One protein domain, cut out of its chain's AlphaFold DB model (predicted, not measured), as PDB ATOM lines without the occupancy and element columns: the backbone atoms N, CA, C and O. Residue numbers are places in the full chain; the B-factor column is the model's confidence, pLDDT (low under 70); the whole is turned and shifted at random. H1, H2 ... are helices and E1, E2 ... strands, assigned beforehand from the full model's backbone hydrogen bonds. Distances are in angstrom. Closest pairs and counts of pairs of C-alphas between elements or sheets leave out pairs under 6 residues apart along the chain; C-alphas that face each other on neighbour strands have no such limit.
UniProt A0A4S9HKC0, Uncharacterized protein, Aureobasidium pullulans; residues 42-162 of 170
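AT A GLANCE: This is residues 42 to 162 of the 170 residues of an uncharacterized protein of Aureobasidium pullulans (UniProt A0A4S9HKC0). A short helix, H4, is in the middle of a small body, with the longer helix H2 on one side of it and the strand pair E1 and E4 on another; a second strand pair, the hairpin E2 and E3, continues the strand part, and residues 42 to 51 stick out as an arm, mostly of H1. The 121 printed residues have five named helices and four named strands in the order H1 H2 H3 E1 E2 E3 E4 H4 H5, a mixed class, with two separate antiparallel sheets of two strands, E1 - E4 and E2 - E3. The whole is compact, with a radius of gyration of the C-alphas of 15.5 A and spans of 52 by 41 by 28 A.

HOW THE PARTS SIT: Begin with H1, residues 43 to 54, close but not clearly touching H2, residues 57 to 72: the closest C-alphas, of Leu 53 and Cys 60, are 7.1 A apart, and the helices are about perpendicular at 84 degrees. With residues 69 to 70 alone, H2 only just touches H3, residues 74 to 78, and only at the corner; the closest of the 3 pairs within 8 A are C-alphas 70 and 76, at 5.7 A. Next come E1, residues 84 to 88, and its antiparallel neighbour E4, residues 109 to 113; look for N 85 and O 112 within hydrogen-bond range at 2.8 A. Between E1 and E4 along the chain, E2, residues 94 to 97, and E3, residues 104 to 107, form an antiparallel hairpin, with N 96 and O 105 within hydrogen-bond range at 2.9 A. H4, residues 128 to 134, has C-alpha 128 6.7 A from C-alpha 111 of E4, their closest pair. H4 only just touches residues 63 to 67 of H2, with 3 pairs within 8 A, the closest C-alphas 63 and 132 at 6.7 A; it is a steep tilt of 40 degrees, opposite ways. H5, residues 136 to 139, only just touches H4, only at the corner, with 3 pairs, the closest C-alphas 132 and 139 at 5.2 A. In H1, H2 and H4 every O i to N i+4 pair is within hydrogen-bond range; H3 has 0 of 1 but 2 of 2 O i to N i+3 pairs, and H5 is too short for an i+4 pair.

IN THESE COORDINATES: Find C-alpha 43 at (2.207, -27.491, 26.137), from which H1 runs 15.8 A. H2 starts at C-alpha 57, (18.416, -18.348, 30.726), and runs 22.8 A. E1 spans 12.5 A, E4 13.1 A and H4 10.4 A; H5 ends at C-alpha 139, (32.881, -25.405, 25.285).

THE WHOLE: The C-alphas of Asn 42 and Thr 160, the two farthest apart, are 52.5 A apart. The printed part has no cut. The link E4 to H4 is long, and in it residues 125 to 126 pair with 111 to 112 of E4; residues 140 to 162 hold no named element. Mean pLDDT of the printed part is 78.9, and it is under 70 at residues 42 to 59, 117 to 121 and 150 to 153 of this model.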
ATOM      1  N   ASN A  42       2.560 -28.544  21.640       54.75
ATOM      2  CA  ASN A  42       2.248 -29.409  22.760       54.75
ATOM      3  C   ASN A  42       2.771 -28.786  24.072       54.75
ATOM      4  O   ASN A  42       3.978 -28.802  24.319       54.75
ATOM      5  N   LYS A  43       1.873 -28.243  24.907       46.62
ATOM      6  CA  LYS A  43       2.207 -27.491  26.137       46.62
ATOM      7  C   LYS A  43       3.207 -28.217  27.053       46.62
ATOM      8  O   LYS A  43       4.039 -27.572  27.675       46.62
ATOM      9  N   ALA A  44       3.208 -29.552  27.070       48.81
ATOM     10  CA  ALA A  44       4.154 -30.356  27.849       48.81
ATOM     11  C   ALA A  44       5.620 -30.283  27.354       48.81
ATOM     12  O   ALA A  44       6.551 -30.374  28.153       48.81
ATOM     13  N   SER A  45       5.848 -30.106  26.045       53.75
ATOM     14  CA  SER A  45       7.186 -29.844  25.481       53.75
ATOM     15  C   SER A  45       7.669 -28.449  25.864       53.75
ATOM     16  O   SER A  45       8.852 -28.258  26.149       53.75
ATOM     17  N   ASP A  46       6.757 -27.481  25.871       52.41
ATOM     18  CA  ASP A  46       7.081 -26.090  26.163       52.41
ATOM     19  C   ASP A  46       7.290 -25.853  27.661       52.41
ATOM     20  O   ASP A  46       8.184 -25.095  28.007       52.41
ATOM     21  N   GLU A  47       6.609 -26.592  28.541       46.62
ATOM     22  CA  GLU A  47       6.866 -26.593  29.989       46.62
ATOM     23  C   GLU A  47       8.243 -27.197  30.316       46.62
ATOM     24  O   GLU A  47       9.041 -26.602  31.036       46.62
ATOM     25  N   LYS A  48       8.605 -28.334  29.697       48.34
ATOM     26  CA  LYS A  48       9.959 -28.915  29.819       48.34
ATOM     27  C   LYS A  48      11.043 -27.987  29.269       48.34
ATOM     28  O   LYS A  48      12.142 -27.943  29.819       48.34
ATOM     29  N   LYS A  49      10.759 -27.263  28.180       47.06
ATOM     30  CA  LYS A  49      11.654 -26.218  27.669       47.06
ATOM     31  C   LYS A  49      11.707 -25.023  28.615       47.06
ATOM     32  O   LYS A  49      12.813 -24.559  28.831       47.06
ATOM     33  N   ARG A  50      10.586 -24.569  29.190       46.00
ATOM     34  CA  ARG A  50      10.493 -23.449  30.147       46.00
ATOM     35  C   ARG A  50      11.250 -23.723  31.432       46.00
ATOM     36  O   ARG A  50      12.095 -22.914  31.767       46.00
ATOM     37  N   VAL A  51      11.050 -24.870  32.081       48.66
ATOM     38  CA  VAL A  51      11.791 -25.250  33.301       48.66
ATOM     39  C   VAL A  51      13.298 -25.312  33.020       48.66
ATOM     40  O   VAL A  51      14.114 -24.848  33.812       48.66
ATOM     41  N   ARG A  52      13.686 -25.815  31.839       46.91
ATOM     42  CA  ARG A  52      15.086 -25.824  31.389       46.91
ATOM     43  C   ARG A  52      15.601 -24.435  30.999       46.91
ATOM     44  O   ARG A  52      16.803 -24.223  31.075       46.91
ATOM     45  N   LEU A  53      14.724 -23.526  30.566       43.00
ATOM     46  CA  LEU A  53      15.037 -22.137  30.231       43.00
ATOM     47  C   LEU A  53      15.226 -21.325  31.512       43.00
ATOM     48  O   LEU A  53      16.269 -20.719  31.657       43.00
ATOM     49  N   GLU A  54      14.276 -21.359  32.446       45.28
ATOM     50  CA  GLU A  54      14.261 -20.586  33.698       45.28
ATOM     51  C   GLU A  54      15.472 -20.907  34.594       45.28
ATOM     52  O   GLU A  54      16.019 -20.007  35.220       45.28
ATOM     53  N   GLN A  55      15.979 -22.146  34.573       47.19
ATOM     54  CA  GLN A  55      17.204 -22.539  35.292       47.19
ATOM     55  C   GLN A  55      18.519 -22.263  34.525       47.19
ATOM     56  O   GLN A  55      19.596 -22.493  35.065       47.19
ATOM     57  N   ASN A  56      18.469 -21.822  33.260       53.47
ATOM     58  CA  ASN A  56      19.646 -21.648  32.388       53.47
ATOM     59  C   ASN A  56      19.493 -20.484  31.382       53.47
ATOM     60  O   ASN A  56      20.052 -20.558  30.283       53.47
ATOM     61  N   VAL A  57      18.724 -19.428  31.692       52.22
ATOM     62  CA  VAL A  57      18.416 -18.348  30.726       52.22
ATOM     63  C   VAL A  57      19.708 -17.720  30.207       52.22
ATOM     64  O   VAL A  57      19.879 -17.575  28.993       52.22
ATOM     65  N   ASP A  58      20.649 -17.463  31.113       59.19
ATOM     66  CA  ASP A  58      21.954 -16.905  30.778       59.19
ATOM     67  C   ASP A  58      22.746 -17.858  29.886       59.19
ATOM     68  O   ASP A  58      23.192 -17.459  28.815       59.19
ATOM     69  N   ASN A  59      22.809 -19.149  30.220       65.75
ATOM     70  CA  ASN A  59      23.503 -20.143  29.399       65.75
ATOM     71  C   ASN A  59      22.876 -20.294  28.005       65.75
ATOM     72  O   ASN A  59      23.593 -20.375  27.014       65.75
ATOM     73  N   CYS A  60      21.546 -20.275  27.875       71.62
ATOM     74  CA  CYS A  60      20.885 -20.351  26.570       71.62
ATOM     75  C   CYS A  60      21.196 -19.129  25.693       71.62
ATOM     76  O   CYS A  60      21.494 -19.275  24.504       71.62
ATOM     77  N   GLN A  61      21.152 -17.923  26.268       78.75
ATOM     78  CA  GLN A  61      21.506 -16.700  25.550       78.75
ATOM     79  C   GLN A  61      22.995 -16.667  25.193       78.75
ATOM     80  O   GLN A  61      23.346 -16.310  24.067       78.75
ATOM     81  N   GLN A  62      23.861 -17.081  26.117       82.25
ATOM     82  CA  GLN A  62      25.300 -17.181  25.902       82.25
ATOM     83  C   GLN A  62      25.635 -18.176  24.787       82.25
ATOM     84  O   GLN A  62      26.419 -17.840  23.905       82.25
ATOM     85  N   ILE A  63      24.969 -19.334  24.725       87.06
ATOM     86  CA  ILE A  63      25.116 -20.303  23.626       87.06
ATOM     87  C   ILE A  63      24.755 -19.667  22.279       87.06
ATOM     88  O   ILE A  63      25.495 -19.811  21.306       87.06
ATOM     89  N   MET A  64      23.642 -18.930  22.194       86.50
ATOM     90  CA  MET A  64      23.266 -18.269  20.938       86.50
ATOM     91  C   MET A  64      24.267 -17.184  20.527       86.50
ATOM     92  O   MET A  64      24.665 -17.129  19.362       86.50
ATOM     93  N   LYS A  65      24.706 -16.351  21.475       87.94
ATOM     94  CA  LYS A  65      25.709 -15.308  21.224       87.94
ATOM     95  C   LYS A  65      27.061 -15.910  20.837       87.94
ATOM     96  O   LYS A  65      27.711 -15.402  19.928       87.94
ATOM     97  N   PHE A  66      27.445 -17.028  21.444       89.75
ATOM     98  CA  PHE A  66      28.639 -17.791  21.091       89.75
ATOM     99  C   PHE A  66      28.558 -18.353  19.665       89.75
ATOM    100  O   PHE A  66      29.490 -18.183  18.877       89.75
ATOM    101  N   CYS A  67      27.414 -18.935  19.286       91.31
ATOM    102  CA  CYS A  67      27.145 -19.379  17.914       91.31
ATOM    103  C   CYS A  67      27.328 -18.241  16.899       91.31
ATOM    104  O   CYS A  67      27.970 -18.411  15.856       91.31
ATOM    105  N   GLN A  68      26.763 -17.071  17.208       90.06
ATOM    106  CA  GLN A  68      26.845 -15.885  16.361       90.06
ATOM    107  C   GLN A  68      28.281 -15.366  16.263       90.06
ATOM    108  O   GLN A  68      28.750 -15.068  15.165       90.06
ATOM    109  N   TRP A  69      28.997 -15.316  17.387       90.31
ATOM    110  CA  TRP A  69      30.390 -14.891  17.428       90.31
ATOM    111  C   TRP A  69      31.289 -15.777  16.562       90.31
ATOM    112  O   TRP A  69      31.962 -15.242  15.683       90.31
ATOM    113  N   ILE A  70      31.234 -17.109  16.707       91.12
ATOM    114  CA  ILE A  70      31.973 -18.047  15.832       91.12
ATOM    115  C   ILE A  70      31.602 -17.830  14.362       91.12
ATOM    116  O   ILE A  70      32.448 -17.902  13.466       91.12
ATOM    117  N   SER A  71      30.322 -17.557  14.100       89.62
ATOM    118  CA  SER A  71      29.844 -17.384  12.735       89.62
ATOM    119  C   SER A  71      30.402 -16.133  12.067       89.62
ATOM    120  O   SER A  71      30.699 -16.176  10.874       89.62
ATOM    121  N   HIS A  72      30.569 -15.041  12.814       88.50
ATOM    122  CA  HIS A  72      31.015 -13.749  12.281       88.50
ATOM    123  C   HIS A  72      32.508 -13.470  12.487       88.50
ATOM    124  O   HIS A  72      33.036 -12.528  11.907       88.50
ATOM    125  N   THR A  73      33.196 -14.283  13.285       88.31
ATOM    126  CA  THR A  73      34.592 -14.053  13.656       88.31
ATOM    127  C   THR A  73      35.461 -15.160  13.078       88.31
ATOM    128  O   THR A  73      35.611 -16.224  13.671       88.31
ATOM    129  N   GLU A  74      36.040 -14.932  11.899       89.31
ATOM    130  CA  GLU A  74      36.798 -15.968  11.180       89.31
ATOM    131  C   GLU A  74      37.992 -16.497  11.976       89.31
ATOM    132  O   GLU A  74      38.223 -17.704  12.020       89.31
ATOM    133  N   TRP A  75      38.716 -15.616  12.670       87.94
ATOM    134  CA  TRP A  75      39.843 -16.028  13.504       87.94
ATOM    135  C   TRP A  75      39.404 -16.885  14.700       87.94
ATOM    136  O   TRP A  75      40.163 -17.754  15.128       87.94
ATOM    137  N   ALA A  76      38.169 -16.725  15.197       87.19
ATOM    138  CA  ALA A  76      37.637 -17.553  16.280       87.19
ATOM    139  C   ALA A  76      37.509 -19.020  15.855       87.19
ATOM    140  O   ALA A  76      37.628 -19.916  16.684       87.19
ATOM    141  N   ARG A  77      37.331 -19.280  14.552       89.62
ATOM    142  CA  ARG A  77      37.235 -20.632  13.981       89.62
ATOM    143  C   ARG A  77      38.566 -21.390  13.992       89.62
ATOM    144  O   ARG A  77      38.564 -22.599  13.796       89.62
ATOM    145  N   ARG A  78      39.680 -20.691  14.228       87.81
ATOM    146  CA  ARG A  78      41.043 -21.249  14.286       87.81
ATOM    147  C   ARG A  78      41.579 -21.386  15.707       87.81
ATOM    148  O   ARG A  78      42.738 -21.744  15.890       87.81
ATOM    149  N   MET A  79      40.773 -21.046  16.709       89.00
ATOM    150  CA  MET A  79      41.194 -21.165  18.098       89.00
ATOM    151  C   MET A  79      41.420 -22.631  18.479       89.00
ATOM    152  O   MET A  79      41.030 -23.554  17.780       89.00
ATOM    153  N   ALA A  80      42.100 -22.866  19.590       89.06
ATOM    154  CA  ALA A  80      42.267 -24.196  20.136       89.06
ATOM    155  C   ALA A  80      41.114 -24.468  21.103       89.06
ATOM    156  O   ALA A  80      40.829 -23.658  21.983       89.06
ATOM    157  N   TRP A  81      40.480 -25.628  20.974       89.88
ATOM    158  CA  TRP A  81      39.485 -26.115  21.928       89.88
ATOM    159  C   TRP A  81      40.022 -27.333  22.659       89.88
ATOM    160  O   TRP A  81      40.804 -28.111  22.114       89.88
ATOM    161  N   GLU A  82      39.603 -27.514  23.902       86.88
ATOM    162  CA  GLU A  82      40.114 -28.596  24.740       86.88
ATOM    163  C   GLU A  82      39.645 -29.972  24.255       86.88
ATOM    164  O   GLU A  82      40.443 -30.893  24.103       86.88
ATOM    165  N   THR A  83      38.346 -30.112  23.982       87.62
ATOM    166  CA  THR A  83      37.707 -31.427  23.798       87.62
ATOM    167  C   THR A  83      37.273 -31.718  22.363       87.62
ATOM    168  O   THR A  83      37.093 -32.883  21.996       87.62
ATOM    169  N   HIS A  84      37.099 -30.677  21.552       92.38
ATOM    170  CA  HIS A  84      36.568 -30.770  20.196       92.38
ATOM    171  C   HIS A  84      37.426 -29.973  19.212       92.38
ATOM    172  O   HIS A  84      38.323 -29.236  19.604       92.38
ATOM    173  N   GLU A  85      37.133 -30.125  17.932       92.12
ATOM    174  CA  GLU A  85      37.604 -29.286  16.841       92.12
ATOM    175  C   GLU A  85      36.389 -28.743  16.095       92.12
ATOM    176  O   GLU A  85      35.389 -29.447  15.902       92.12
ATOM    177  N   LEU A  86      36.457 -27.476  15.694       93.94
ATOM    178  CA  LEU A  86      35.406 -26.857  14.905       93.94
ATOM    179  C   LEU A  86      35.580 -27.236  13.429       93.94
ATOM    180  O   LEU A  86      36.513 -26.790  12.768       93.94
ATOM    181  N   LEU A  87      34.637 -28.002  12.890       93.25
ATOM    182  CA  LEU A  87      34.543 -28.264  11.458       93.25
ATOM    183  C   LEU A  87      33.636 -27.225  10.812       93.25
ATOM    184  O   LEU A  87      32.409 -27.343  10.865       93.25
ATOM    185  N   TRP A  88      34.239 -26.204  10.215       93.94
ATOM    186  CA  TRP A  88      33.524 -25.155   9.498       93.94
ATOM    187  C   TRP A  88      33.386 -25.483   8.008       93.94
ATOM    188  O   TRP A  88      34.340 -25.935   7.381       93.94
ATOM    189  N   ASN A  89      32.207 -25.236   7.433       91.00
ATOM    190  CA  ASN A  89      31.982 -25.357   5.996       91.00
ATOM    191  C   ASN A  89      31.712 -23.981   5.367       91.00
ATOM    192  O   ASN A  89      30.686 -23.349   5.638       91.00
ATOM    193  N   GLU A  90      32.623 -23.549   4.494       87.12
ATOM    194  CA  GLU A  90      32.508 -22.278   3.773       87.12
ATOM    195  C   GLU A  90      31.435 -22.317   2.678       87.12
ATOM    196  O   GLU A  90      30.712 -21.341   2.480       87.12
ATOM    197  N   THR A  91      31.252 -23.464   2.022       85.81
ATOM    198  CA  THR A  91      30.361 -23.614   0.861       85.81
ATOM    199  C   THR A  91      28.880 -23.668   1.248       85.81
ATOM    200  O   THR A  91      28.004 -23.435   0.417       85.81
ATOM    201  N   GLY A  92      28.554 -23.982   2.505       87.38
ATOM    202  CA  GLY A  92      27.167 -24.021   2.961       87.38
ATOM    203  C   GLY A  92      26.924 -24.913   4.170       87.38
ATOM    204  O   GLY A  92      27.822 -25.239   4.938       87.38
ATOM    205  N   LYS A  93      25.662 -25.302   4.380       91.25
ATOM    206  CA  LYS A  93      25.288 -26.170   5.504       91.25
ATOM    207  C   LYS A  93      25.451 -27.644   5.126       91.25
ATOM    208  O   LYS A  93      24.864 -28.087   4.142       91.25
ATOM    209  N   THR A  94      26.157 -28.419   5.944       89.94
ATOM    210  CA  THR A  94      26.304 -29.874   5.794       89.94
ATOM    211  C   THR A  94      25.332 -30.645   6.682       89.94
ATOM    212  O   THR A  94      25.123 -30.274   7.847       89.94
ATOM    213  N   PRO A  95      24.707 -31.719   6.161       91.88
ATOM    214  CA  PRO A  95      23.969 -32.658   6.988       91.88
ATOM    215  C   PRO A  95      24.930 -33.469   7.867       91.88
ATOM    216  O   PRO A  95      26.036 -33.797   7.448       91.88
ATOM    217  N   GLY A  96      24.495 -33.820   9.071       88.88
ATOM    218  CA  GLY A  96      25.267 -34.650   9.994       88.88
ATOM    219  C   GLY A  96      24.395 -35.217  11.110       88.88
ATOM    220  O   GLY A  96      23.330 -34.675  11.421       88.88
ATOM    221  N   LEU A  97      24.835 -36.335  11.689       92.31
ATOM    222  CA  LEU A  97      24.203 -36.979  12.840       92.31
ATOM    223  C   LEU A  97      24.933 -36.548  14.113       92.31
ATOM    224  O   LEU A  97      26.131 -36.773  14.241       92.31
ATOM    225  N   CYS A  98      24.207 -35.959  15.063       92.19
ATOM    226  CA  CYS A  98      24.775 -35.617  16.362       92.19
ATOM    227  C   CYS A  98      25.004 -36.885  17.199       92.19
ATOM    228  O   CYS A  98      24.058 -37.616  17.496       92.19
ATOM    229  N   ALA A  99      26.238 -37.120  17.635       91.62
ATOM    230  CA  ALA A  99      26.636 -38.246  18.462       91.62
ATOM    231  C   ALA A  99      25.969 -38.213  19.844       91.62
ATOM    232  O   ALA A  99      25.640 -39.278  20.368       91.62
ATOM    233  N   SER A 100      25.726 -37.021  20.402       88.50
ATOM    234  CA  SER A 100      25.077 -36.849  21.709       88.50
ATOM    235  C   SER A 100      23.561 -37.040  21.677       88.50
ATOM    236  O   SER A 100      23.038 -37.859  22.421       88.50
ATOM    237  N   CYS A 101      22.831 -36.300  20.836       88.75
ATOM    238  CA  CYS A 101      21.359 -36.346  20.841       88.75
ATOM    239  C   CYS A 101      20.753 -37.267  19.778       88.75
ATOM    240  O   CYS A 101      19.531 -37.299  19.636       88.75
ATOM    241  N   LYS A 102      21.587 -37.945  18.977       89.81
ATOM    242  CA  LYS A 102      21.191 -38.852  17.880       89.81
ATOM    243  C   LYS A 102      20.235 -38.230  16.852       89.81
ATOM    244  O   LYS A 102      19.644 -38.924  16.032       89.81
ATOM    245  N   SER A 103      20.107 -36.907  16.872       87.81
ATOM    246  CA  SER A 103      19.291 -36.149  15.937       87.81
ATOM    247  C   SER A 103      20.141 -35.722  14.753       87.81
ATOM    248  O   SER A 103      21.317 -35.369  14.900       87.81
ATOM    249  N   VAL A 104      19.537 -35.736  13.572       89.06
ATOM    250  CA  VAL A 104      20.194 -35.306  12.344       89.06
ATOM    251  C   VAL A 104      19.850 -33.841  12.084       89.06
ATOM    252  O   VAL A 104      18.687 -33.440  12.142       89.06
ATOM    253  N   TYR A 105      20.869 -33.036  11.798       89.12
ATOM    254  CA  TYR A 105      20.724 -31.611  11.508       89.12
ATOM    255  C   TYR A 105      21.450 -31.243  10.220       89.12
ATOM    256  O   TYR A 105      22.304 -31.982   9.741       89.12
ATOM    257  N   THR A 106      21.145 -30.062   9.691       90.25
ATOM    258  CA  THR A 106      21.905 -29.422   8.613       90.25
ATOM    259  C   THR A 106      22.471 -28.112   9.154       90.25
ATOM    260  O   THR A 106      21.706 -27.200   9.474       90.25
ATOM    261  N   ARG A 107      23.795 -28.026   9.325       88.75
ATOM    262  CA  ARG A 107      24.466 -26.903  10.011       88.75
ATOM    263  C   ARG A 107      25.669 -26.400   9.222       88.75
ATOM    264  O   ARG A 107      26.241 -27.144   8.442       88.75
ATOM    265  N   LYS A 108      26.033 -25.129   9.422       92.50
ATOM    266  CA  LYS A 108      27.221 -24.522   8.792       92.50
ATOM    267  C   LYS A 108      28.530 -25.037   9.402       92.50
ATOM    268  O   LYS A 108      29.563 -25.019   8.750       92.50
ATOM    269  N   PHE A 109      28.465 -25.527  10.636       94.25
ATOM    270  CA  PHE A 109      29.594 -26.128  11.323       94.25
ATOM    271  C   PHE A 109      29.160 -27.257  12.260       94.25
ATOM    272  O   PHE A 109      28.000 -27.319  12.693       94.25
ATOM    273  N   TRP A 110      30.120 -28.119  12.574       95.25
ATOM    274  CA  TRP A 110      30.003 -29.245  13.496       95.25
ATOM    275  C   TRP A 110      31.157 -29.238  14.494       95.25
ATOM    276  O   TRP A 110      32.236 -28.741  14.188       95.25
ATOM    277  N   TRP A 111      30.934 -29.808  15.677       94.75
ATOM    278  CA  TRP A 111      31.988 -30.011  16.668       94.75
ATOM    279  C   TRP A 111      32.451 -31.453  16.609       94.75
ATOM    280  O   TRP A 111      31.719 -32.352  17.014       94.75
ATOM    281  N   GLN A 112      33.645 -31.693  16.090       93.44
ATOM    282  CA  GLN A 112      34.216 -33.031  16.055       93.44
ATOM    283  C   GLN A 112      34.922 -33.311  17.379       93.44
ATOM    284  O   GLN A 112      35.760 -32.525  17.801       93.44
ATOM    285  N   ARG A 113      34.616 -34.423  18.045       92.00
ATOM    286  CA  ARG A 113      35.359 -34.836  19.243       92.00
ATOM    287  C   ARG A 113      36.804 -35.161  18.876       92.00
ATOM    288  O   ARG A 113      37.041 -35.869  17.898       92.00
ATOM    289  N   LYS A 114      37.755 -34.693  19.691       88.62
ATOM    290  CA  LYS A 114      39.175 -35.064  19.557       88.62
ATOM    291  C   LYS A 114      39.420 -36.527  19.915       88.62
ATOM    292  O   LYS A 114      40.194 -37.205  19.255       88.62
ATOM    293  N   LYS A 115      38.729 -37.019  20.948       81.06
ATOM    294  CA  LYS A 115      38.692 -38.449  21.266       81.06
ATOM    295  C   LYS A 115      37.693 -39.127  20.328       81.06
ATOM    296  O   LYS A 115      36.493 -38.852  20.412       81.06
ATOM    297  N   SER A 116      38.197 -39.961  19.424       70.19
ATOM    298  CA  SER A 116      37.378 -40.865  18.616       70.19
ATOM    299  C   SER A 116      36.734 -41.934  19.498       70.19
ATOM    300  O   SER A 116      37.180 -42.184  20.618       70.19
ATOM    301  N   ASP A 117      35.676 -42.566  18.996       61.97
ATOM    302  CA  ASP A 117      35.180 -43.796  19.605       61.97
ATOM    303  C   ASP A 117      36.244 -44.888  19.412       61.97
ATOM    304  O   ASP A 117      36.542 -45.274  18.280       61.97
ATOM    305  N   GLU A 118      36.845 -45.348  20.511       55.53
ATOM    306  CA  GLU A 118      37.895 -46.378  20.518       55.53
ATOM    307  C   GLU A 118      37.449 -47.671  19.818       55.53
ATOM    308  O   GLU A 118      38.286 -48.427  19.336       55.53
ATOM    309  N   LYS A 119      36.135 -47.913  19.713       58.25
ATOM    310  CA  LYS A 119      35.585 -49.128  19.100       58.25
ATOM    311  C   LYS A 119      35.392 -49.052  17.589       58.25
ATOM    312  O   LYS A 119      35.351 -50.098  16.950       58.25
ATOM    313  N   SER A 120      35.228 -47.863  17.013       60.69
ATOM    314  CA  SER A 120      34.880 -47.710  15.590       60.69
ATOM    315  C   SER A 120      35.873 -46.864  14.799       60.69
ATOM    316  O   SER A 120      35.828 -46.869  13.571       60.69
ATOM    317  N   GLY A 121      36.744 -46.105  15.475       63.72
ATOM    318  CA  GLY A 121      37.600 -45.108  14.827       63.72
ATOM    319  C   GLY A 121      36.812 -43.963  14.177       63.72
ATOM    320  O   GLY A 121      37.408 -43.078  13.560       63.72
ATOM    321  N   GLU A 122      35.478 -43.942  14.306       72.50
ATOM    322  CA  GLU A 122      34.646 -42.932  13.671       72.50
ATOM    323  C   GLU A 122      34.766 -41.587  14.391       72.50
ATOM    324  O   GLU A 122      34.733 -41.467  15.623       72.50
ATOM    325  N   LYS A 123      34.865 -40.534  13.578       81.88
ATOM    326  CA  LYS A 123      34.860 -39.147  14.035       81.88
ATOM    327  C   LYS A 123      33.462 -38.782  14.534       81.88
ATOM    328  O   LYS A 123      32.548 -38.536  13.751       81.88
ATOM    329  N   LEU A 124      33.302 -38.724  15.853       90.69
ATOM    330  CA  LEU A 124      32.039 -38.351  16.483       90.69
ATOM    331  C   LEU A 124      31.783 -36.846  16.349       90.69
ATOM    332  O   LEU A 124      32.579 -36.029  16.816       90.69
ATOM    333  N   LEU A 125      30.649 -36.485  15.747       93.25
ATOM    334  CA  LEU A 125      30.221 -35.099  15.561       93.25
ATOM    335  C   LEU A 125      29.129 -34.727  16.556       93.25
ATOM    336  O   LEU A 125      28.120 -35.413  16.650       93.25
ATOM    337  N   ASP A 126      29.264 -33.596  17.231       93.94
ATOM    338  CA  ASP A 126      28.226 -33.012  18.068       93.94
ATOM    339  C   ASP A 126      27.648 -31.747  17.428       93.94
ATOM    340  O   ASP A 126      28.334 -30.933  16.802       93.94
ATOM    341  N   CYS A 127      26.332 -31.575  17.576       93.31
ATOM    342  CA  CYS A 127      25.685 -30.326  17.207       93.31
ATOM    343  C   CYS A 127      26.066 -29.229  18.212       93.31
ATOM    344  O   CYS A 127      26.356 -29.518  19.372       93.31
ATOM    345  N   HIS A 128      26.014 -27.963  17.789       92.31
ATOM    346  CA  HIS A 128      26.439 -26.836  18.628       92.31
ATOM    347  C   HIS A 128      25.790 -26.813  20.020       92.31
ATOM    348  O   HIS A 128      26.489 -26.656  21.014       92.31
ATOM    349  N   ASN A 129      24.479 -27.058  20.108       89.81
ATOM    350  CA  ASN A 129      23.787 -27.074  21.397       89.81
ATOM    351  C   ASN A 129      24.298 -28.212  22.294       89.81
ATOM    352  O   ASN A 129      24.523 -27.993  23.475       89.81
ATOM    353  N   CYS A 130      24.501 -29.419  21.754       90.25
ATOM    354  CA  CYS A 130      25.003 -30.550  22.539       90.25
ATOM    355  C   CYS A 130      26.443 -30.343  23.007       90.25
ATOM    356  O   CYS A 130      26.755 -30.703  24.136       90.25
ATOM    357  N   PHE A 131      27.285 -29.745  22.162       91.38
ATOM    358  CA  PHE A 131      28.638 -29.358  22.544       91.38
ATOM    359  C   PHE A 131      28.619 -28.390  23.737       91.38
ATOM    360  O   PHE A 131      29.273 -28.652  24.739       91.38
ATOM    361  N   CYS A 132      27.800 -27.334  23.677       88.38
ATOM    362  CA  CYS A 132      27.790 -26.301  24.716       88.38
ATOM    363  C   CYS A 132      27.058 -26.703  26.005       88.38
ATOM    364  O   CYS A 132      27.474 -26.313  27.089       88.38
ATOM    365  N   HIS A 133      25.965 -27.471  25.914       82.31
ATOM    366  CA  HIS A 133      25.168 -27.849  27.090       82.31
ATOM    367  C   HIS A 133      25.820 -28.921  27.963       82.31
ATOM    368  O   HIS A 133      25.368 -29.126  29.087       82.31
ATOM    369  N   LYS A 134      26.814 -29.653  27.449       74.62
ATOM    370  CA  LYS A 134      27.458 -30.719  28.218       74.62
ATOM    371  C   LYS A 134      28.368 -30.154  29.308       74.62
ATOM    372  O   LYS A 134      28.350 -30.657  30.423       74.62
ATOM    373  N   ASP A 135      29.157 -29.142  28.958       77.25
ATOM    374  CA  ASP A 135      30.093 -28.457  29.848       77.25
ATOM    375  C   ASP A 135      30.441 -27.100  29.215       77.25
ATOM    376  O   ASP A 135      31.181 -27.044  28.232       77.25
ATOM    377  N   TRP A 136      29.847 -26.018  29.728       79.56
ATOM    378  CA  TRP A 136      29.985 -24.677  29.148       79.56
ATOM    379  C   TRP A 136      31.428 -24.162  29.207       79.56
ATOM    380  O   TRP A 136      31.932 -23.624  28.221       79.56
ATOM    381  N   GLU A 137      32.130 -24.407  30.314       77.50
ATOM    382  CA  GLU A 137      33.528 -23.997  30.482       77.50
ATOM    383  C   GLU A 137      34.452 -24.723  29.500       77.50
ATOM    384  O   GLU A 137      35.357 -24.118  28.924       77.50
ATOM    385  N   LYS A 138      34.197 -26.011  29.234       80.56
ATOM    386  CA  LYS A 138      34.946 -26.774  28.217       80.56
ATOM    387  C   LYS A 138      34.480 -26.525  26.781       80.56
ATOM    388  O   LYS A 138      35.147 -26.977  25.845       80.56
ATOM    389  N   ALA A 139      33.352 -25.841  26.595       85.62
ATOM    390  CA  ALA A 139      32.881 -25.405  25.285       85.62
ATOM    391  C   ALA A 139      33.593 -24.128  24.808       85.62
ATOM    392  O   ALA A 139      33.591 -23.828  23.609       85.62
ATOM    393  N   MET A 140      34.238 -23.401  25.726       85.88
ATOM    394  CA  MET A 140      35.059 -22.244  25.397       85.88
ATOM    395  C   MET A 140      36.381 -22.652  24.743       85.88
ATOM    396  O   MET A 140      36.973 -23.677  25.100       85.88
ATOM    397  N   PRO A 141      36.895 -21.846  23.799       88.19
ATOM    398  CA  PRO A 141      38.262 -22.017  23.346       88.19
ATOM    399  C   PRO A 141      39.246 -21.717  24.486       88.19
ATOM    400  O   PRO A 141      38.972 -20.940  25.407       88.19
ATOM    401  N   ILE A 142      40.425 -22.326  24.409       85.25
ATOM    402  CA  ILE A 142      41.514 -22.121  25.365       85.25
ATOM    403  C   ILE A 142      41.852 -20.623  25.403       85.25
ATOM    404  O   ILE A 142      42.006 -19.993  24.355       85.25
ATOM    405  N   GLY A 143      41.944 -20.063  26.613       78.81
ATOM    406  CA  GLY A 143      42.166 -18.631  26.851       78.81
ATOM    407  C   GLY A 143      40.894 -17.783  26.966       78.81
ATOM    408  O   GLY A 143      41.000 -16.593  27.238       78.81
ATOM    409  N   MET A 144      39.702 -18.369  26.792       78.44
ATOM    410  CA  MET A 144      38.413 -17.668  26.926       78.44
ATOM    411  C   MET A 144      37.456 -18.323  27.934       78.44
ATOM    412  O   MET A 144      36.253 -18.069  27.901       78.44
ATOM    413  N   ARG A 145      37.968 -19.166  28.837       77.62
ATOM    414  CA  ARG A 145      37.174 -19.694  29.960       77.62
ATOM    415  C   ARG A 145      36.652 -18.544  30.828       77.62
ATOM    416  O   ARG A 145      37.359 -17.554  31.011       77.62
ATOM    417  N   GLY A 146      35.411 -18.649  31.302       71.88
ATOM    418  CA  GLY A 146      34.710 -17.567  32.004       71.88
ATOM    419  C   GLY A 146      34.336 -16.336  31.158       71.88
ATOM    420  O   GLY A 146      33.844 -15.352  31.710       71.88
ATOM    421  N   HIS A 147      34.553 -16.340  29.837       76.81
ATOM    422  CA  HIS A 147      34.153 -15.216  28.989       76.81
ATOM    423  C   HIS A 147      32.626 -15.119  28.842       76.81
ATOM    424  O   HIS A 147      31.939 -16.116  28.621       76.81
ATOM    425  N   VAL A 148      32.108 -13.888  28.878       75.00
ATOM    426  CA  VAL A 148      30.689 -13.576  28.678       75.00
ATOM    427  C   VAL A 148      30.504 -12.914  27.313       75.00
ATOM    428  O   VAL A 148      30.942 -11.789  27.076       75.00
ATOM    429  N   PHE A 149      29.821 -13.597  26.397       75.31
ATOM    430  CA  PHE A 149      29.525 -13.078  25.066       75.31
ATOM    431  C   PHE A 149      28.444 -11.994  25.099       75.31
ATOM    432  O   PHE A 149      27.433 -12.080  25.807       75.31
ATOM    433  N   GLY A 150      28.627 -10.989  24.240       69.31
ATOM    434  CA  GLY A 150      27.715  -9.853  24.084       69.31
ATOM    435  C   GLY A 150      28.065  -8.631  24.932       69.31
ATOM    436  O   GLY A 150      27.341  -7.643  24.861       69.31
ATOM    437  N   THR A 151      29.161  -8.670  25.692       61.19
ATOM    438  CA  THR A 151      29.707  -7.512  26.413       61.19
ATOM    439  C   THR A 151      31.083  -7.145  25.856       61.19
ATOM    440  O   THR A 151      32.005  -7.956  25.893       61.19
ATOM    441  N   GLY A 152      31.233  -5.919  25.347       63.12
ATOM    442  CA  GLY A 152      32.512  -5.400  24.847       63.12
ATOM    443  C   GLY A 152      32.990  -6.007  23.517       63.12
ATOM    444  O   GLY A 152      32.304  -6.799  22.873       63.12
ATOM    445  N   ARG A 153      34.184  -5.590  23.070       67.31
ATOM    446  CA  ARG A 153      34.845  -6.148  21.877       67.31
ATOM    447  C   ARG A 153      35.775  -7.287  22.286       67.31
ATOM    448  O   ARG A 153      36.717  -7.064  23.043       67.31
ATOM    449  N   ILE A 154      35.557  -8.470  21.722       75.06
ATOM    450  CA  ILE A 154      36.487  -9.595  21.845       75.06
ATOM    451  C   ILE A 154      37.654  -9.347  20.888       75.06
ATOM    452  O   ILE A 154      37.447  -9.171  19.686       75.06
ATOM    453  N   ARG A 155      38.878  -9.294  21.419       74.81
ATOM    454  CA  ARG A 155      40.093  -9.085  20.622       74.81
ATOM    455  C   ARG A 155      40.635 -10.416  20.117       74.81
ATOM    456  O   ARG A 155      40.581 -11.416  20.828       74.81
ATOM    457  N   GLN A 156      41.176 -10.401  18.901       78.12
ATOM    458  CA  GLN A 156      41.920 -11.533  18.364       78.12
ATOM    459  C   GLN A 156      43.138 -11.824  19.263       78.12
ATOM    460  O   GLN A 156      43.823 -10.873  19.652       78.12
ATOM    461  N   PRO A 157      43.419 -13.097  19.595       76.38
ATOM    462  CA  PRO A 157      44.615 -13.469  20.338       76.38
ATOM    463  C   PRO A 157      45.898 -13.105  19.583       76.38
ATOM    464  O   PRO A 157      45.945 -13.147  18.352       76.38
ATOM    465  N   ASP A 158      46.959 -12.818  20.335       78.50
ATOM    466  CA  ASP A 158      48.321 -12.797  19.803       78.50
ATOM    467  C   ASP A 158      48.741 -14.233  19.462       78.50
ATOM    468  O   ASP A 158      48.992 -15.048  20.353       78.50
ATOM    469  N   TRP A 159      48.800 -14.553  18.167       80.19
ATOM    470  CA  TRP A 159      49.116 -15.902  17.692       80.19
ATOM    471  C   TRP A 159      50.519 -16.368  18.072       80.19
ATOM    472  O   TRP A 159      50.740 -17.571  18.164       80.19
ATOM    473  N   THR A 160      51.452 -15.454  18.355       80.31
ATOM    474  CA  THR A 160      52.799 -15.832  18.815       80.31
ATOM    475  C   THR A 160      52.793 -16.421  20.228       80.31
ATOM    476  O   THR A 160      53.747 -17.079  20.632       80.31
ATOM    477  N   LYS A 161      51.699 -16.216  20.974       73.44
ATOM    478  CA  LYS A 161      51.506 -16.656  22.363       73.44
ATOM    479  C   LYS A 161      50.269 -17.546  22.520       73.44
ATOM    480  O   LYS A 161      49.767 -17.703  23.634       73.44
ATOM    481  N   TYR A 162      49.752 -18.094  21.413       72.31
ATOM    482  CA  TYR A 162      48.523 -18.887  21.377       72.31
ATOM    483  C   TYR A 162      48.771 -20.326  20.871       72.31
ATOM    484  O   TYR A 162      49.448 -20.490  19.858       72.31
TER     485      TYR A 162